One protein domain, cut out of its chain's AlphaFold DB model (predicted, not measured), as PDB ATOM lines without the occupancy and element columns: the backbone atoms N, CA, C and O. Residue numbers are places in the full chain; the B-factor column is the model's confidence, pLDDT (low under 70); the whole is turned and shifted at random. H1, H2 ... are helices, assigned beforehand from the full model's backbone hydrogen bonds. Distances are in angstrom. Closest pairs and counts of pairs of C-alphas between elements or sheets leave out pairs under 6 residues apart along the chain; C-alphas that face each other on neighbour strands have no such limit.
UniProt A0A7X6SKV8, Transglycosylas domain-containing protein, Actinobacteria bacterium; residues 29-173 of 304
ATOM      1  N   THR A  29     142.579 120.890 125.878       94.06
ATOM      2  CA  THR A  29     143.720 120.753 124.959       94.06
ATOM      3  C   THR A  29     143.472 121.432 123.611       94.06
ATOM      4  O   THR A  29     144.395 121.995 123.027       94.06
ATOM      5  N   GLU A  30     142.249 121.384 123.081       91.69
ATOM      6  CA  GLU A  30     141.890 122.110 121.855       91.69
ATOM      7  C   GLU A  30     141.893 123.621 122.079       91.69
ATOM      8  O   GLU A  30     142.459 124.344 121.264       91.69
ATOM      9  N   ALA A  31     141.338 124.090 123.197       89.38
ATOM     10  CA  ALA A  31     141.285 125.509 123.521       89.38
ATOM     11  C   ALA A  31     142.690 126.113 123.713       89.38
ATOM     12  O   ALA A  31     142.999 127.145 123.121       89.38
ATOM     13  N   ARG A  32     143.585 125.411 124.424       94.25
ATOM     14  CA  ARG A  32     145.004 125.791 124.566       94.25
ATOM     15  C   ARG A  32     145.732 125.878 123.228       94.25
ATOM     16  O   ARG A  32     146.462 126.831 122.976       94.25
ATOM     17  N   ARG A  33     145.516 124.906 122.335       95.69
ATOM     18  CA  ARG A  33     146.100 124.945 120.982       95.69
ATOM     19  C   ARG A  33     145.558 126.110 120.156       95.69
ATOM     20  O   ARG A  33     146.323 126.731 119.428       95.69
ATOM     21  N   ALA A  34     144.267 126.416 120.276       90.31
ATOM     22  CA  ALA A  34     143.649 127.534 119.566       90.31
ATOM     23  C   ALA A  34     144.224 128.889 120.003       90.31
ATOM     24  O   ALA A  34     144.404 129.770 119.169       90.31
ATOM     25  N   VAL A  35     144.550 129.037 121.288       92.44
ATOM     26  CA  VAL A  35     145.230 130.222 121.818       92.44
ATOM     27  C   VAL A  35     146.609 130.406 121.194       92.44
ATOM     28  O   VAL A  35     146.874 131.472 120.645       92.44
ATOM     29  N   VAL A  36     147.451 129.366 121.210       96.56
ATOM     30  CA  VAL A  36     148.798 129.434 120.615       96.56
ATOM     31  C   VAL A  36     148.709 129.791 119.131       96.56
ATOM     32  O   VAL A  36     149.384 130.709 118.675       96.56
ATOM     33  N   ALA A  37     147.806 129.145 118.388       93.44
ATOM     34  CA  ALA A  37     147.598 129.441 116.972       93.44
ATOM     35  C   ALA A  37     147.136 130.893 116.724       93.44
ATOM     36  O   ALA A  37     147.549 131.519 115.747       93.44
ATOM     37  N   ALA A  38     146.286 131.448 117.597       89.25
ATOM     38  CA  ALA A  38     145.843 132.838 117.493       89.25
ATOM     39  C   ALA A  38     146.986 133.833 117.773       89.25
ATOM     40  O   ALA A  38     147.094 134.847 117.082       89.25
ATOM     41  N   GLU A  39     147.858 133.541 118.739       94.06
ATOM     42  CA  GLU A  39     149.030 134.364 119.073       94.06
ATOM     43  C   GLU A  39     150.106 134.320 117.979       94.06
ATOM     44  O   GLU A  39     150.672 135.355 117.610       94.06
ATOM     45  N   GLU A  40     150.346 133.144 117.395       96.12
ATOM     46  CA  GLU A  40     151.212 132.983 116.223       96.12
ATOM     47  C   GLU A  40     150.677 133.788 115.032       96.12
ATOM     48  O   GLU A  40     151.432 134.505 114.370       96.12
ATOM     49  N   HIS A  41     149.363 133.736 114.788       92.88
ATOM     50  CA  HIS A  41     148.729 134.521 113.734       92.88
ATOM     51  C   HIS A  41     148.860 136.030 113.978       92.88
ATOM     52  O   HIS A  41     149.220 136.765 113.057       92.88
ATOM     53  N   LEU A  42     148.630 136.498 115.210       92.94
ATOM     54  CA  LEU A  42     148.823 137.903 115.576       92.94
ATOM     55  C   LEU A  42     150.266 138.353 115.323       92.94
ATOM     56  O   LEU A  42     150.486 139.395 114.709       92.94
ATOM     57  N   THR A  43     151.244 137.537 115.715       95.06
ATOM     58  CA  THR A  43     152.667 137.806 115.466       95.06
ATOM     59  C   THR A  43     152.966 137.898 113.967       95.06
ATOM     60  O   THR A  43     153.645 138.825 113.515       95.06
ATOM     61  N   ALA A  44     152.408 136.986 113.165       92.88
ATOM     62  CA  ALA A  44     152.544 137.026 111.713       92.88
ATOM     63  C   ALA A  44     151.961 138.322 111.120       92.88
ATOM     64  O   ALA A  44     152.601 138.943 110.268       92.88
ATOM     65  N   VAL A  45     150.798 138.777 111.600       90.88
ATOM     66  CA  VAL A  45     150.180 140.038 111.161       90.88
ATOM     67  C   VAL A  45     151.008 141.258 111.570       90.88
ATOM     68  O   VAL A  45     151.226 142.137 110.741       90.88
ATOM     69  N   MET A  46     151.554 141.297 112.787       89.75
ATOM     70  CA  MET A  46     152.450 142.383 113.214       89.75
ATOM     71  C   MET A  46     153.699 142.489 112.322       89.75
ATOM     72  O   MET A  46     154.148 143.588 112.004       89.75
ATOM     73  N   SER A  47     154.231 141.359 111.841       91.56
ATOM     74  CA  SER A  47     155.345 141.371 110.879       91.56
ATOM     75  C   SER A  47     154.958 141.939 109.507       91.56
ATOM     76  O   SER A  47     155.801 142.493 108.799       91.56
ATOM     77  N   LEU A  48     153.700 141.762 109.087       89.12
ATOM     78  CA  LEU A  48     153.173 142.349 107.854       89.12
ATOM     79  C   LEU A  48     152.982 143.856 108.023       89.12
ATOM     80  O   LEU A  48     153.309 144.611 107.112       89.12
ATOM     81  N   GLU A  49     152.516 144.287 109.196       88.06
ATOM     82  CA  GLU A  49     152.365 145.702 109.535       88.06
ATOM     83  C   GLU A  49     153.707 146.429 109.476       88.06
ATOM     84  O   GLU A  49     153.801 147.472 108.831       88.06
ATOM     85  N   LEU A  50     154.760 145.858 110.065       89.31
ATOM     86  CA  LEU A  50     156.095 146.450 110.006       89.31
ATOM     87  C   LEU A  50     156.581 146.615 108.558       89.31
ATOM     88  O   LEU A  50     156.975 147.709 108.163       89.31
ATOM     89  N   ARG A  51     156.457 145.565 107.737       88.19
ATOM     90  CA  ARG A  51     156.827 145.610 106.312       88.19
ATOM     91  C   ARG A  51     156.018 146.643 105.525       88.19
ATOM     92  O   ARG A  51     156.543 147.270 104.610       88.19
ATOM     93  N   ALA A  52     154.740 146.830 105.856       84.31
ATOM     94  CA  ALA A  52     153.914 147.863 105.236       84.31
ATOM     95  C   ALA A  52     154.403 149.279 105.598       84.31
ATOM     96  O   ALA A  52     154.468 150.139 104.720       84.31
ATOM     97  N   HIS A  53     154.803 149.502 106.854       84.38
ATOM     98  CA  HIS A  53     155.379 150.772 107.308       84.38
ATOM     99  C   HIS A  53     156.742 151.062 106.673       84.38
ATOM    100  O   HIS A  53     157.000 152.197 106.282       84.38
ATOM    101  N   GLU A  54     157.598 150.050 106.522       88.81
ATOM    102  CA  GLU A  54     158.883 150.191 105.828       88.81
ATOM    103  C   GLU A  54     158.677 150.634 104.373       88.81
ATOM    104  O   GLU A  54     159.269 151.618 103.943       88.81
ATOM    105  N   ARG A  55     157.747 150.000 103.645       86.00
ATOM    106  CA  ARG A  55     157.413 150.402 102.266       86.00
ATOM    107  C   ARG A  55     156.836 151.813 102.171       86.00
ATOM    108  O   ARG A  55     157.093 152.507 101.196       86.00
ATOM    109  N   LEU A  56     156.051 152.246 103.159       84.62
ATOM    110  CA  LEU A  56     155.574 153.631 103.233       84.62
ATOM    111  C   LEU A  56     156.723 154.625 103.410       84.62
ATOM    112  O   LEU A  56     156.668 155.712 102.842       84.62
ATOM    113  N   ALA A  57     157.738 154.263 104.197       88.06
ATOM    114  CA  ALA A  57     158.892 155.117 104.461       88.06
ATOM    115  C   ALA A  57     159.796 155.304 103.228       88.06
ATOM    116  O   ALA A  57     160.548 156.272 103.171       88.06
ATOM    117  N   GLU A  58     159.710 154.407 102.242       90.06
ATOM    118  CA  GLU A  58     160.421 154.512 100.960       90.06
ATOM    119  C   GLU A  58     159.744 155.475  99.966       90.06
ATOM    120  O   GLU A  58     160.360 155.867  98.974       90.06
ATOM    121  N   LEU A  59     158.488 155.869 100.209       89.44
ATOM    122  CA  LEU A  59     157.731 156.748  99.315       89.44
ATOM    123  C   LEU A  59     158.127 158.220  99.469       89.44
ATOM    124  O   LEU A  59     158.481 158.689 100.550       89.44
ATOM    125  N   SER A  60     157.962 158.998  98.396       93.06
ATOM    126  CA  SER A  60     158.022 160.459  98.498       93.06
ATOM    127  C   SER A  60     156.847 161.017  99.318       93.06
ATOM    128  O   SER A  60     155.765 160.429  99.353       93.06
ATOM    129  N   ASP A  61     156.996 162.213  99.900       91.88
ATOM    130  CA  ASP A  61     155.921 162.873 100.670       91.88
ATOM    131  C   ASP A  61     154.605 162.997  99.884       91.88
ATOM    132  O   ASP A  61     153.505 162.873 100.433       91.88
ATOM    133  N   ARG A  62     154.711 163.231  98.568       91.38
ATOM    134  CA  ARG A  62     153.556 163.329  97.670       91.38
ATOM    135  C   ARG A  62     152.850 161.984  97.526       91.38
ATOM    136  O   ARG A  62     151.625 161.940  97.608       91.38
ATOM    137  N   GLU A  63     153.599 160.905  97.324       91.25
ATOM    138  CA  GLU A  63     153.051 159.549  97.217       91.25
ATOM    139  C   GLU A  63     152.463 159.087  98.550       91.25
ATOM    140  O   GLU A  63     151.330 158.615  98.576       91.25
ATOM    141  N   ALA A  64     153.152 159.324  99.667       88.19
ATOM    142  CA  ALA A  64     152.647 159.021 101.004       88.19
ATOM    143  C   ALA A  64     151.359 159.803 101.340       88.19
ATOM    144  O   ALA A  64     150.470 159.305 102.036       88.19
ATOM    145  N   SER A  65     151.224 161.040 100.850       90.25
ATOM    146  CA  SER A  65     149.974 161.805 100.943       90.25
ATOM    147  C   SER A  65     148.854 161.191 100.096       90.25
ATOM    148  O   SER A  65     147.724 161.075 100.569       90.25
ATOM    149  N   LEU A  66     149.153 160.756  98.868       90.75
ATOM    150  CA  LEU A  66     148.177 160.095  97.998       90.75
ATOM    151  C   LEU A  66     147.720 158.745  98.562       90.75
ATOM    152  O   LEU A  66     146.526 158.463  98.534       90.75
ATOM    153  N   VAL A  67     148.633 157.950  99.130       90.06
ATOM    154  CA  VAL A  67     148.303 156.688  99.810       90.06
ATOM    155  C   VAL A  67     147.270 156.915 100.911       90.06
ATOM    156  O   VAL A  67     146.237 156.247 100.919       90.06
ATOM    157  N   ARG A  68     147.507 157.896 101.792       87.56
ATOM    158  CA  ARG A  68     146.568 158.245 102.870       87.56
ATOM    159  C   ARG A  68     145.213 158.690 102.329       87.56
ATOM    160  O   ARG A  68     144.192 158.186 102.767       87.56
ATOM    161  N   GLN A  69     145.196 159.559 101.317       91.94
ATOM    162  CA  GLN A  69     143.944 160.023 100.711       91.94
ATOM    163  C   GLN A  69     143.138 158.888 100.065       91.94
ATOM    164  O   GLN A  69     141.915 158.866 100.186       91.94
ATOM    165  N   VAL A  70     143.804 157.953  99.377       92.12
ATOM    166  CA  VAL A  70     143.158 156.772  98.781       92.12
ATOM    167  C   VAL A  70     142.582 155.866  99.872       92.12
ATOM    168  O   VAL A  70     141.438 155.429  99.740       92.12
ATOM    169  N   ALA A  71     143.337 155.618 100.946       86.62
ATOM    170  CA  ALA A  71     142.877 154.827 102.086       86.62
ATOM    171  C   ALA A  71     141.661 155.474 102.776       86.62
ATOM    172  O   ALA A  71     140.624 154.829 102.922       86.62
ATOM    173  N   ASP A  72     141.725 156.775 103.075       88.81
ATOM    174  CA  ASP A  72     140.624 157.521 103.699       88.81
ATOM    175  C   ASP A  72     139.355 157.505 102.832       88.81
ATOM    176  O   ASP A  72     138.245 157.293 103.330       88.81
ATOM    177  N   ALA A  73     139.503 157.708 101.518       91.19
ATOM    178  CA  ALA A  73     138.380 157.692 100.582       91.19
ATOM    179  C   ALA A  73     137.758 156.293 100.451       91.19
ATOM    180  O   ALA A  73     136.535 156.166 100.362       91.19
ATOM    181  N   ARG A  74     138.580 155.237 100.487       89.62
ATOM    182  CA  ARG A  74     138.107 153.848 100.534       89.62
ATOM    183  C   ARG A  74     137.286 153.600 101.798       89.62
ATOM    184  O   ARG A  74     136.202 153.023 101.711       89.62
ATOM    185  N   ASP A  75     137.778 154.026 102.956       87.25
ATOM    186  CA  ASP A  75     137.094 153.828 104.237       87.25
ATOM    187  C   ASP A  75     135.798 154.630 104.332       87.25
ATOM    188  O   ASP A  75     134.802 154.157 104.882       87.25
ATOM    189  N   GLU A  76     135.769 155.833 103.768       87.75
ATOM    190  CA  GLU A  76     134.546 156.614 103.589       87.75
ATOM    191  C   GLU A  76     133.524 155.871 102.714       87.75
ATOM    192  O   GLU A  76     132.394 155.648 103.154       87.75
ATOM    193  N   ALA A  77     133.922 155.396 101.529       87.81
ATOM    194  CA  ALA A  77     133.045 154.635 100.636       87.81
ATOM    195  C   ALA A  77     132.543 153.330 101.282       87.81
ATOM    196  O   ALA A  77     131.362 152.978 101.181       87.81
ATOM    197  N   ARG A  78     133.416 152.624 102.010       86.06
ATOM    198  CA  ARG A  78     133.062 151.411 102.755       86.06
ATOM    199  C   ARG A  78     132.056 151.705 103.864       86.06
ATOM    200  O   ARG A  78     131.097 150.950 104.006       86.06
ATOM    201  N   ARG A  79     132.248 152.778 104.639       84.94
ATOM    202  CA  ARG A  79     131.310 153.187 105.699       84.94
ATOM    203  C   ARG A  79     129.924 153.460 105.134       84.94
ATOM    204  O   ARG A  79     128.968 152.893 105.647       84.94
ATOM    205  N   TRP A  80     129.828 154.222 104.046       83.62
ATOM    206  CA  TRP A  80     128.551 154.468 103.369       83.62
ATOM    207  C   TRP A  80     127.914 153.196 102.805       83.62
ATOM    208  O   TRP A  80     126.699 153.047 102.855       83.62
ATOM    209  N   THR A  81     128.716 152.252 102.309       81.69
ATOM    210  CA  THR A  81     128.207 150.954 101.832       81.69
ATOM    211  C   THR A  81     127.636 150.113 102.977       81.69
ATOM    212  O   THR A  81     126.581 149.500 102.832       81.69
ATOM    213  N   ILE A  82     128.318 150.082 104.128       80.19
ATOM    214  CA  ILE A  82     127.839 149.377 105.324       80.19
ATOM    215  C   ILE A  82     126.577 150.044 105.861       80.19
ATOM    216  O   ILE A  82     125.624 149.339 106.171       80.19
ATOM    217  N   ASP A  83     126.564 151.372 105.953       75.81
ATOM    218  CA  ASP A  83     125.404 152.138 106.405       75.81
ATOM    219  C   ASP A  83     124.186 151.877 105.515       75.81
ATOM    220  O   ASP A  83     123.119 151.546 106.025       75.81
ATOM    221  N   ALA A  84     124.374 151.883 104.191       71.06
ATOM    222  CA  ALA A  84     123.337 151.506 103.240       71.06
ATOM    223  C   ALA A  84     122.846 150.068 103.470       71.06
ATOM    224  O   ALA A  84     121.648 149.852 103.571       71.06
ATOM    225  N   TYR A  85     123.741 149.083 103.617       70.00
ATOM    226  CA  TYR A  85     123.351 147.683 103.836       70.00
ATOM    227  C   TYR A  85     122.643 147.448 105.181       70.00
ATOM    228  O   TYR A  85     121.727 146.630 105.280       70.00
ATOM    229  N   VAL A  86     123.080 148.132 106.239       72.56
ATOM    230  CA  VAL A  86     122.472 148.031 107.571       72.56
ATOM    231  C   VAL A  86     121.116 148.731 107.592       72.56
ATOM    232  O   VAL A  86     120.177 148.170 108.152       72.56
ATOM    233  N   SER A  87     121.006 149.897 106.957       66.00
ATOM    234  CA  SER A  87     119.778 150.697 106.901       66.00
ATOM    235  C   SER A  87     118.737 150.131 105.932       66.00
ATOM    236  O   SER A  87     117.550 150.206 106.218       66.00
ATOM    237  N   ASP A  88     119.148 149.485 104.834       60.72
ATOM    238  CA  ASP A  88     118.246 148.830 103.866       60.72
ATOM    239  C   ASP A  88     117.486 147.629 104.464       60.72
ATOM    240  O   ASP A  88     116.458 147.199 103.938       60.72
ATOM    241  N   ARG A  89     117.921 147.120 105.629       54.88
ATOM    242  CA  ARG A  89     117.128 146.153 106.410       54.88
ATOM    243  C   ARG A  89     115.762 146.708 106.814       54.88
ATOM    244  O   ARG A  89     114.818 145.929 106.938       54.88
ATOM    245  N   ASP A  90     115.647 148.026 106.940       57.88
ATOM    246  CA  ASP A  90     114.389 148.748 107.041       57.88
ATOM    247  C   ASP A  90     114.092 149.387 105.681       57.88
ATOM    248  O   ASP A  90     114.435 150.537 105.427       57.88
ATOM    249  N   SER A  91     113.473 148.621 104.773       61.44
ATOM    250  CA  SER A  91     113.146 149.086 103.414       61.44
ATOM    251  C   SER A  91     112.549 150.503 103.394       61.44
ATOM    252  O   SER A  91     111.825 150.895 104.313       61.44
ATOM    253  N   VAL A  92     112.756 151.258 102.307       60.31
ATOM    254  CA  VAL A  92     112.166 152.605 102.126       60.31
ATOM    255  C   VAL A  92     110.652 152.607 102.403       60.31
ATOM    256  O   VAL A  92     110.118 153.558 102.968       60.31
ATOM    257  N   ALA A  93     109.959 151.505 102.092       58.38
ATOM    258  CA  ALA A  93     108.548 151.311 102.419       58.38
ATOM    259  C   ALA A  93     108.270 151.294 103.937       58.38
ATOM    260  O   ALA A  93     107.324 151.939 104.380       58.38
ATOM    261  N   ASN A  94     109.103 150.632 104.746       62.56
ATOM    262  CA  ASN A  94     108.998 150.634 106.212       62.56
ATOM    263  C   ASN A  94     109.376 151.993 106.818       62.56
ATOM    264  O   ASN A  94     108.717 152.463 107.748       62.56
ATOM    265  N   LEU A  95     110.388 152.656 106.252       60.72
ATOM    266  CA  LEU A  95     110.779 154.021 106.612       60.72
ATOM    267  C   LEU A  95     109.617 155.016 106.444       60.72
ATOM    268  O   LEU A  95     109.467 155.908 107.282       60.72
ATOM    269  N   LEU A  96     108.785 154.836 105.410       59.28
ATOM    270  CA  LEU A  96     107.624 155.680 105.100       59.28
ATOM    271  C   LEU A  96     106.331 155.258 105.818       59.28
ATOM    272  O   LEU A  96     105.529 156.121 106.171       59.28
ATOM    273  N   ALA A  97     106.121 153.957 106.034       63.88
ATOM    274  CA  ALA A  97     104.918 153.421 106.673       63.88
ATOM    275  C   ALA A  97     104.918 153.577 108.204       63.88
ATOM    276  O   ALA A  97     103.854 153.586 108.816       63.88
ATOM    277  N   GLY A  98     106.092 153.708 108.831       62.22
ATOM    278  CA  GLY A  98     106.254 153.728 110.288       62.22
ATOM    279  C   GLY A  98     106.171 155.098 110.971       62.22
ATOM    280  O   GLY A  98     106.739 155.244 112.050       62.22
ATOM    281  N   SER A  99     105.555 156.115 110.364       61.06
ATOM    282  CA  SER A  99     105.410 157.435 111.003       61.06
ATOM    283  C   SER A  99     104.046 158.053 110.723       61.06
ATOM    284  O   SER A  99     103.656 158.155 109.557       61.06
ATOM    285  N   ASP A 100     103.371 158.531 111.769       65.75
ATOM    286  CA  ASP A 100     102.028 159.126 111.692       65.75
ATOM    287  C   ASP A 100     102.041 160.586 111.186       65.75
ATOM    288  O   ASP A 100     101.008 161.115 110.779       65.75
ATOM    289  N   SER A 101     103.213 161.233 111.141       79.88
ATOM    290  CA  SER A 101     103.386 162.648 110.772       79.88
ATOM    291  C   SER A 101     103.982 162.846 109.370       79.88
ATOM    292  O   SER A 101     105.002 162.252 109.022       79.88
ATOM    293  N   GLU A 102     103.398 163.746 108.572       77.25
ATOM    294  CA  GLU A 102     103.937 164.152 107.258       77.25
ATOM    295  C   GLU A 102     105.315 164.820 107.353       77.25
ATOM    296  O   GLU A 102     106.162 164.628 106.475       77.25
ATOM    297  N   LEU A 103     105.561 165.573 108.430       73.62
ATOM    298  CA  LEU A 103     106.849 166.223 108.669       73.62
ATOM    299  C   LEU A 103     107.946 165.184 108.923       73.62
ATOM    300  O   LEU A 103     109.057 165.308 108.415       73.62
ATOM    301  N   GLU A 104     107.616 164.131 109.671       72.00
ATOM    302  CA  GLU A 104     108.542 163.039 109.962       72.00
ATOM    303  C   GLU A 104     108.851 162.215 108.704       72.00
ATOM    304  O   GLU A 104     110.022 161.958 108.420       72.00
ATOM    305  N   ARG A 105     107.830 161.891 107.894       72.19
ATOM    306  CA  ARG A 105     108.026 161.251 106.579       72.19
ATOM    307  C   ARG A 105     108.950 162.077 105.686       72.19
ATOM    308  O   ARG A 105     109.888 161.535 105.106       72.19
ATOM    309  N   SER A 106     108.728 163.390 105.622       70.94
ATOM    310  CA  SER A 106     109.553 164.306 104.825       70.94
ATOM    311  C   SER A 106     111.006 164.343 105.311       70.94
ATOM    312  O   SER A 106     111.926 164.253 104.501       70.94
ATOM    313  N   ALA A 107     111.232 164.403 106.628       70.44
ATOM    314  CA  ALA A 107     112.576 164.381 107.206       70.44
ATOM    315  C   ALA A 107     113.321 163.066 106.910       70.44
ATOM    316  O   ALA A 107     114.500 163.092 106.558       70.44
ATOM    317  N   ARG A 108     112.628 161.920 106.993       72.56
ATOM    318  CA  ARG A 108     113.193 160.599 106.669       72.56
ATOM    319  C   ARG A 108     113.583 160.481 105.191       72.56
ATOM    320  O   ARG A 108     114.658 159.965 104.898       72.56
ATOM    321  N   ILE A 109     112.761 161.001 104.274       74.06
ATOM    322  CA  ILE A 109     113.087 161.048 102.836       74.06
ATOM    323  C   ILE A 109     114.343 161.888 102.598       74.06
ATOM    324  O   ILE A 109     115.267 161.411 101.945       74.06
ATOM    325  N   VAL A 110     114.404 163.104 103.156       74.56
ATOM    326  CA  VAL A 110     115.561 164.005 102.999       74.56
ATOM    327  C   VAL A 110     116.842 163.364 103.533       74.56
ATOM    328  O   VAL A 110     117.900 163.479 102.914       74.56
ATOM    329  N   TYR A 111     116.754 162.669 104.668       71.88
ATOM    330  CA  TYR A 111     117.880 161.928 105.222       71.88
ATOM    331  C   TYR A 111     118.351 160.818 104.274       71.88
ATOM    332  O   TYR A 111     119.536 160.759 103.956       71.88
ATOM    333  N   ALA A 112     117.433 159.991 103.764       73.75
ATOM    334  CA  ALA A 112     117.764 158.896 102.853       73.75
ATOM    335  C   ALA A 112     118.381 159.391 101.532       73.75
ATOM    336  O   ALA A 112     119.372 158.831 101.064       73.75
ATOM    337  N   THR A 113     117.849 160.467 100.943       76.69
ATOM    338  CA  THR A 113     118.423 161.061  99.724       76.69
ATOM    339  C   THR A 113     119.795 161.668  99.988       76.69
ATOM    340  O   THR A 113     120.723 161.441  99.218       76.69
ATOM    341  N   SER A 114     119.957 162.369 101.113       77.81
ATOM    342  CA  SER A 114     121.248 162.929 101.522       77.81
ATOM    343  C   SER A 114     122.300 161.837 101.747       77.81
ATOM    344  O   SER A 114     123.450 161.992 101.341       77.81
ATOM    345  N   ALA A 115     121.917 160.711 102.352       78.62
ATOM    346  CA  ALA A 115     122.792 159.555 102.528       78.62
ATOM    347  C   ALA A 115     123.203 158.935 101.179       78.62
ATOM    348  O   ALA A 115     124.377 158.626 100.969       78.62
ATOM    349  N   ALA A 116     122.266 158.808 100.233       80.69
ATOM    350  CA  ALA A 116     122.558 158.317  98.886       80.69
ATOM    351  C   ALA A 116     123.532 159.238  98.129       80.69
ATOM    352  O   ALA A 116     124.499 158.756  97.533       80.69
ATOM    353  N   ASP A 117     123.330 160.555  98.200       83.44
ATOM    354  CA  ASP A 117     124.216 161.540  97.572       83.44
ATOM    355  C   ASP A 117     125.630 161.488  98.164       83.44
ATOM    356  O   ASP A 117     126.619 161.503  97.423       83.44
ATOM    357  N   GLN A 118     125.736 161.368  99.491       84.75
ATOM    358  CA  GLN A 118     127.017 161.237 100.188       84.75
ATOM    359  C   GLN A 118     127.733 159.929  99.827       84.75
ATOM    360  O   GLN A 118     128.931 159.951  99.540       84.75
ATOM    361  N   SER A 119     127.007 158.812  99.744       85.81
ATOM    362  CA  SER A 119     127.553 157.527  99.294       85.81
ATOM    363  C   SER A 119     128.136 157.616  97.881       85.81
ATOM    364  O   SER A 119     129.285 157.230  97.641       85.81
ATOM    365  N   GLN A 120     127.394 158.210  96.943       89.12
ATOM    366  CA  GLN A 120     127.881 158.403  95.577       89.12
ATOM    367  C   GLN A 120     129.077 159.361  95.510       89.12
ATOM    368  O   GLN A 120     129.993 159.150  94.714       89.12
ATOM    369  N   ALA A 121     129.080 160.426  96.315       91.94
ATOM    370  CA  ALA A 121     130.200 161.357  96.386       91.94
ATOM    371  C   ALA A 121     131.474 160.667  96.898       91.94
ATOM    372  O   ALA A 121     132.537 160.841  96.299       91.94
ATOM    373  N   ALA A 122     131.356 159.835  97.936       90.81
ATOM    374  CA  ALA A 122     132.460 159.043  98.467       90.81
ATOM    375  C   ALA A 122     133.016 158.060  97.422       90.81
ATOM    376  O   ALA A 122     134.229 158.006  97.214       90.81
ATOM    377  N   ALA A 123     132.142 157.347  96.700       91.00
ATOM    378  CA  ALA A 123     132.550 156.436  95.628       91.00
ATOM    379  C   ALA A 123     133.310 157.166  94.504       91.00
ATOM    380  O   ALA A 123     134.421 156.775  94.149       91.00
ATOM    381  N   ARG A 124     132.771 158.289  94.007       95.81
ATOM    382  CA  ARG A 124     133.433 159.100  92.968       95.81
ATOM    383  C   ARG A 124     134.789 159.633  93.422       95.81
ATOM    384  O   ARG A 124     135.733 159.642  92.637       95.81
ATOM    385  N   ARG A 125     134.894 160.076  94.679       95.50
ATOM    386  CA  ARG A 125     136.154 160.556  95.262       95.50
ATOM    387  C   ARG A 125     137.207 159.451  95.285       95.50
ATOM    388  O   ARG A 125     138.350 159.702  94.904       95.50
ATOM    389  N   TYR A 126     136.826 158.243  95.699       93.94
ATOM    390  CA  TYR A 126     137.717 157.086  95.685       93.94
ATOM    391  C   TYR A 126     138.190 156.752  94.264       93.94
ATOM    392  O   TYR A 126     139.395 156.667  94.036       93.94
ATOM    393  N   ASP A 127     137.277 156.664  93.292       94.75
ATOM    394  CA  ASP A 127     137.622 156.377  91.892       94.75
ATOM    395  C   ASP A 127     138.544 157.450  91.288       94.75
ATOM    396  O   ASP A 127     139.523 157.140  90.601       94.75
ATOM    397  N   GLN A 128     138.283 158.723  91.595       95.38
ATOM    398  CA  GLN A 128     139.112 159.839  91.154       95.38
ATOM    399  C   GLN A 128     140.537 159.746  91.714       95.38
ATOM    400  O   GLN A 128     141.495 159.955  90.969       95.38
ATOM    401  N   LEU A 129     140.704 159.438  93.003       94.50
ATOM    402  CA  LEU A 129     142.025 159.278  93.619       94.50
ATOM    403  C   LEU A 129     142.743 158.029  93.096       94.50
ATOM    404  O   LEU A 129     143.926 158.095  92.765       94.50
ATOM    405  N   ARG A 130     142.015 156.920  92.933       93.12
ATOM    406  CA  ARG A 130     142.527 155.666  92.365       93.12
ATOM    407  C   ARG A 130     143.107 155.871  90.965       93.12
ATOM    408  O   ARG A 130     144.127 155.276  90.639       93.12
ATOM    409  N   SER A 131     142.488 156.724  90.147       93.62
ATOM    410  CA  SER A 131     142.975 157.025  88.791       93.62
ATOM    411  C   SER A 131     144.286 157.829  88.747       93.62
ATOM    412  O   SER A 131     144.945 157.861  87.710       93.62
ATOM    413  N   GLN A 132     144.681 158.463  89.858       92.56
ATOM    414  CA  GLN A 132     145.869 159.323  89.953       92.56
ATOM    415  C   GLN A 132     147.118 158.605  90.484       92.56
ATOM    416  O   GLN A 132     148.200 159.191  90.474       92.56
ATOM    417  N   VAL A 133     146.983 157.370  90.971       91.19
ATOM    418  CA  VAL A 133     148.074 156.607  91.594       91.19
ATOM    419  C   VAL A 133     148.531 155.455  90.704       91.19
ATOM    420  O   VAL A 133     147.753 154.881  89.944       91.19
ATOM    421  N   THR A 134     149.812 155.092  90.799       91.19
ATOM    422  CA  THR A 134     150.331 153.901  90.116       91.19
ATOM    423  C   THR A 134     149.746 152.629  90.748       91.19
ATOM    424  O   THR A 134     149.372 152.643  91.925       91.19
ATOM    425  N   PRO A 135     149.700 151.496  90.019       89.25
ATOM    426  CA  PRO A 135     149.251 150.223  90.587       89.25
ATOM    427  C   PRO A 135     150.032 149.796  91.839       89.25
ATOM    428  O   PRO A 135     149.476 149.134  92.710       89.25
ATOM    429  N   GLU A 136     151.305 150.183  91.943       85.44
ATOM    430  CA  GLU A 136     152.144 149.893  93.106       85.44
ATOM    431  C   GLU A 136     151.752 150.726  94.333       85.44
ATOM    432  O   GLU A 136     151.537 150.163  95.406       85.44
ATOM    433  N   VAL A 137     151.586 152.041  94.167       86.50
ATOM    434  CA  VAL A 137     151.142 152.955  95.234       86.50
ATOM    435  C   VAL A 137     149.738 152.586  95.715       86.50
ATOM    436  O   VAL A 137     149.466 152.559  96.914       86.50
ATOM    437  N   LEU A 138     148.855 152.225  94.784       87.12
ATOM    438  CA  LEU A 138     147.520 151.728  95.096       87.12
ATOM    439  C   LEU A 138     147.560 150.422  95.900       87.12
ATOM    440  O   LEU A 138     146.833 150.291  96.879       87.12
ATOM    441  N   ALA A 139     148.429 149.476  95.530       85.00
ATOM    442  CA  ALA A 139     148.587 148.224  96.266       85.00
ATOM    443  C   ALA A 139     149.129 148.445  97.687       85.00
ATOM    444  O   ALA A 139     148.772 147.695  98.594       85.00
ATOM    445  N   ILE A 140     149.969 149.464  97.895       84.94
ATOM    446  CA  ILE A 140     150.409 149.876  99.235       84.94
ATOM    447  C   ILE A 140     149.214 150.422 100.027       84.94
ATOM    448  O   ILE A 140     148.957 149.940 101.128       84.94
ATOM    449  N   ALA A 141     148.443 151.352  99.454       83.62
ATOM    450  CA  ALA A 141     147.275 151.950 100.108       83.62
ATOM    451  C   ALA A 141     146.192 150.926 100.482       83.62
ATOM    452  O   ALA A 141     145.691 150.928 101.605       83.62
ATOM    453  N   GLU A 142     145.852 150.023  99.560       80.62
ATOM    454  CA  GLU A 142     144.905 148.936  99.818       80.62
ATOM    455  C   GLU A 142     145.465 147.951 100.861       80.62
ATOM    456  O   GLU A 142     144.746 147.550 101.778       80.62
ATOM    457  N   GLY A 143     146.759 147.624 100.770       83.25
ATOM    458  CA  GLY A 143     147.427 146.668 101.649       83.25
ATOM    459  C   GLY A 143     147.546 147.118 103.107       83.25
ATOM    460  O   GLY A 143     147.398 146.286 103.997       83.25
ATOM    461  N   ILE A 144     147.776 148.408 103.379       79.50
ATOM    462  CA  ILE A 144     147.884 148.926 104.757       79.50
ATOM    463  C   ILE A 144     146.563 148.760 105.505       79.50
ATOM    464  O   ILE A 144     146.534 148.153 106.573       79.50
ATOM    465  N   ALA A 145     145.464 149.228 104.913       77.38
ATOM    466  CA  ALA A 145     144.141 149.112 105.521       77.38
ATOM    467  C   ALA A 145     143.723 147.639 105.712       77.38
ATOM    468  O   ALA A 145     143.097 147.290 106.715       77.38
ATOM    469  N   ASP A 146     144.122 146.746 104.799       83.25
ATOM    470  CA  ASP A 146     143.885 145.306 104.951       83.25
ATOM    471  C   ASP A 146     144.684 144.710 106.123       83.25
ATOM    472  O   ASP A 146     144.154 143.891 106.877       83.25
ATOM    473  N   VAL A 147     145.934 145.139 106.318       86.56
ATOM    474  CA  VAL A 147     146.780 144.701 107.439       86.56
ATOM    475  C   VAL A 147     146.270 145.240 108.779       86.56
ATOM    476  O   VAL A 147     146.228 144.493 109.758       86.56
ATOM    477  N   GLU A 148     145.805 146.487 108.841       84.31
ATOM    478  CA  GLU A 148     145.192 147.056 110.049       84.31
ATOM    479  C   GLU A 148     143.902 146.320 110.445       84.31
ATOM    480  O   GLU A 148     143.689 145.981 111.621       84.31
ATOM    481  N   ALA A 149     143.056 146.010 109.458       82.25
ATOM    482  CA  ALA A 149     141.867 145.192 109.661       82.25
ATOM    483  C   ALA A 149     142.242 143.773 110.121       82.25
ATOM    484  O   ALA A 149     141.650 143.253 111.073       82.25
ATOM    485  N   ALA A 150     143.258 143.160 109.503       87.50
ATOM    486  CA  ALA A 150     143.771 141.854 109.903       87.50
ATOM    487  C   ALA A 150     144.293 141.865 111.346       87.50
ATOM    488  O   ALA A 150     144.004 140.936 112.096       87.50
ATOM    489  N   ARG A 151     144.978 142.931 111.781       90.69
ATOM    490  CA  ARG A 151     145.472 143.067 113.161       90.69
ATOM    491  C   ARG A 151     144.327 143.129 114.157       90.69
ATOM    492  O   ARG A 151     144.357 142.450 115.181       90.69
ATOM    493  N   THR A 152     143.302 143.918 113.851       87.81
ATOM    494  CA  THR A 152     142.097 144.005 114.686       87.81
ATOM    495  C   THR A 152     141.425 142.638 114.811       87.81
ATOM    496  O   THR A 152     141.094 142.204 115.914       87.81
ATOM    497  N   ASN A 153     141.289 141.917 113.697       86.25
ATOM    498  CA  ASN A 153     140.717 140.574 113.685       86.25
ATOM    499  C   ASN A 153     141.578 139.564 114.458       86.25
ATOM    500  O   ASN A 153     141.028 138.772 115.220       86.25
ATOM    501  N   ALA A 154     142.905 139.612 114.321       86.25
ATOM    502  CA  ALA A 154     143.827 138.741 115.044       86.25
ATOM    503  C   ALA A 154     143.781 138.990 116.560       86.25
ATOM    504  O   ALA A 154     143.672 138.042 117.334       86.25
ATOM    505  N   ASN A 155     143.751 140.254 116.995       91.81
ATOM    506  CA  ASN A 155     143.558 140.608 118.405       91.81
ATOM    507  C   ASN A 155     142.226 140.072 118.950       91.81
ATOM    508  O   ASN A 155     142.182 139.455 120.015       91.81
ATOM    509  N   ASN A 156     141.138 140.258 118.197       86.50
ATOM    510  CA  ASN A 156     139.828 139.725 118.566       86.50
ATOM    511  C   ASN A 156     139.838 138.190 118.646       86.50
ATOM    512  O   ASN A 156     139.201 137.622 119.533       86.50
ATOM    513  N   ALA A 157     140.579 137.518 117.760       86.12
ATOM    514  CA  ALA A 157     140.733 136.068 117.772       86.12
ATOM    515  C   ALA A 157     141.493 135.576 119.012       86.12
ATOM    516  O   ALA A 157     141.053 134.611 119.632       86.12
ATOM    517  N   VAL A 158     142.569 136.260 119.425       87.44
ATOM    518  CA  VAL A 158     143.286 135.950 120.676       87.44
ATOM    519  C   VAL A 158     142.350 136.090 121.876       87.44
ATOM    520  O   VAL A 158     142.246 135.170 122.687       87.44
ATOM    521  N   LEU A 159     141.601 137.194 121.963       86.62
ATOM    522  CA  LEU A 159     140.629 137.407 123.041       86.62
ATOM    523  C   LEU A 159     139.555 136.308 123.075       86.62
ATOM    524  O   LEU A 159     139.241 135.781 124.143       86.62
ATOM    525  N   ALA A 160     139.011 135.935 121.915       83.44
ATOM    526  CA  ALA A 160     138.024 134.866 121.808       83.44
ATOM    527  C   ALA A 160     138.608 133.495 122.196       83.44
ATOM    528  O   ALA A 160     137.967 132.734 122.920       83.44
ATOM    529  N   ALA A 161     139.834 133.188 121.764       85.44
ATOM    530  CA  ALA A 161     140.516 131.941 122.095       85.44
ATOM    531  C   ALA A 161     140.787 131.827 123.602       85.44
ATOM    532  O   ALA A 161     140.477 130.797 124.199       85.44
ATOM    533  N   ARG A 162     141.265 132.905 124.236       91.25
ATOM    534  CA  ARG A 162     141.484 132.969 125.690       91.25
ATOM    535  C   ARG A 162     140.182 132.829 126.480       91.25
ATOM    536  O   ARG A 162     140.145 132.149 127.501       91.25
ATOM    537  N   ALA A 163     139.086 133.413 125.994       87.88
ATOM    538  CA  ALA A 163     137.772 133.233 126.611       87.88
ATOM    539  C   ALA A 163     137.296 131.769 126.550       87.88
ATOM    540  O   ALA A 163     136.773 131.249 127.538       87.88
ATOM    541  N   ASN A 164     137.512 131.097 125.415       83.88
ATOM    542  CA  ASN A 164     137.187 129.681 125.242       83.88
ATOM    543  C   ASN A 164     138.074 128.772 126.105       83.88
ATOM    544  O   ASN A 164     137.573 127.801 126.665       83.88
ATOM    545  N   GLU A 165     139.364 129.091 126.243       91.06
ATOM    546  CA  GLU A 165     140.286 128.409 127.160       91.06
ATOM    547  C   GLU A 165     139.778 128.480 128.601       91.06
ATOM    548  O   GLU A 165     139.595 127.440 129.229       91.06
ATOM    549  N   ALA A 166     139.435 129.674 129.086       90.38
ATOM    550  CA  ALA A 166     138.922 129.849 130.443       90.38
ATOM    551  C   ALA A 166     137.606 129.084 130.692       90.38
ATOM    552  O   ALA A 166     137.384 128.557 131.783       90.38
ATOM    553  N   GLU A 167     136.707 129.011 129.703       87.62
ATOM    554  CA  GLU A 167     135.499 128.181 129.812       87.62
ATOM    555  C   GLU A 167     135.832 126.685 129.816       87.62
ATOM    556  O   GLU A 167     135.296 125.941 130.638       87.62
ATOM    557  N   ALA A 168     136.753 126.238 128.961       89.12
ATOM    558  CA  ALA A 168     137.193 124.849 128.935       89.12
ATOM    559  C   ALA A 168     137.864 124.431 130.257       89.12
ATOM    560  O   ALA A 168     137.652 123.308 130.719       89.12
ATOM    561  N   GLU A 169     138.611 125.329 130.907       92.19
ATOM    562  CA  GLU A 169     139.193 125.108 132.237       92.19
ATOM    563  C   GLU A 169     138.121 124.942 133.314       92.19
ATOM    564  O   GLU A 169     138.179 123.984 134.090       92.19
ATOM    565  N   ARG A 170     137.087 125.797 133.316       93.19
ATOM    566  CA  ARG A 170     135.939 125.654 134.228       93.19
ATOM    567  C   ARG A 170     135.239 124.310 134.050       93.19
ATOM    568  O   ARG A 170     134.978 123.613 135.028       93.19
ATOM    569  N   GLN A 171     134.963 123.917 132.807       89.56
ATOM    570  CA  GLN A 171     134.325 122.630 132.514       89.56
ATOM    571  C   GLN A 171     135.208 121.450 132.934       89.56
ATOM    572  O   GLN A 171     134.706 120.466 133.481       89.56
ATOM    573  N   HIS A 172     136.522 121.548 132.722       90.81
ATOM    574  CA  HIS A 172     137.473 120.521 133.137       90.81
ATOM    575  C   HIS A 172     137.531 120.368 134.664       90.81
ATOM    576  O   HIS A 172     137.516 119.240 135.163       90.81
ATOM    577  N   ALA A 173     137.524 121.475 135.410       93.00
ATOM    578  CA  ALA A 173     137.479 121.461 136.871       93.00
ATOM    579  C   ALA A 173     136.196 120.786 137.385       93.00
ATOM    580  O   ALA A 173     136.271 119.809 138.130       93.00
TER     581      ALA A 173
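AT A GLANCE: This is residues 29 to 173 of the 304 residues of the protein "Transglycosylas domain-containing protein" of Actinobacteria bacterium (UniProt A0A7X6SKV8). The domain is a wide, flat V of long helices, each arm of the V a pair of helices side by side running opposite ways: H1 with H5 in one arm, H2 with H4 in the other. The arms meet at the corner of the V, where residues 63 to 71 of H2 touch residues 137 to 145 of H5, and the short helix H3 lies at the far end of the second arm, beside residues 105 to 109 of H4. The printed part has 145 residues, with five named helices in the order H1, H2, H3, H4, H5 and no named strand: the class is all helix. It is only just extended, close to loose, with a radius of gyration of the C-alphas of 21.9 A and spans of 61 by 53 by 17 A.

HOW THE PARTS SIT: H1, residues 29 to 57, touches H5, residues 135 to 173, opposite ways at a shallow tilt of 20 degrees; their closest C-alphas, of Ala 31 and Glu 165, are 4.8 A apart. H2, residues 61 to 87, is close to H1 but not clearly touching, at 6.5 A between the C-alphas of Leu 56 and Ala 64. H2 touches H5 with residues 63 to 71 alone, the same way at a steep tilt of 55 degrees; the closest C-alphas are those of Val 67 and Ala 141, 4.9 A apart. H3, residues 92 to 97, and H4, residues 102 to 130, form a helical hairpin, the C-alphas of Leu 96 and Arg 105 coming closest at 5.8 A. H4 touches H2, opposite ways at a shallow tilt of 32 degrees, only just short of steep; the C-alphas of Ala 77 and Ala 122 come closest, at 4.9 A. H1 and H4 are apart, and so are H2 and H3. Every O i to N i+4 pair is within hydrogen-bond range in H1, H2, H3 and H4; in H5 34 of 35 are.

IN THESE COORDINATES: H1 begins at C-alpha 29, (143.720, 120.753, 124.959), and is 42.8 A long. H2 measures 38.6 A. H4 begins at C-alpha 102, (103.937, 164.152, 107.258), and measures 42.2 A. H5, the longest helix with 39 residues, measures 55.7 A and ends at C-alpha 173, (137.479, 121.461, 136.871).

THE WHOLE: The two C-alphas farthest apart, of Glu 102 and Ala 173, are 61.8 A apart. The printed part has no cut, and its four links between helices are tight. The mean pLDDT of the printed part is 84.3; residues 87 to 100 are under 70.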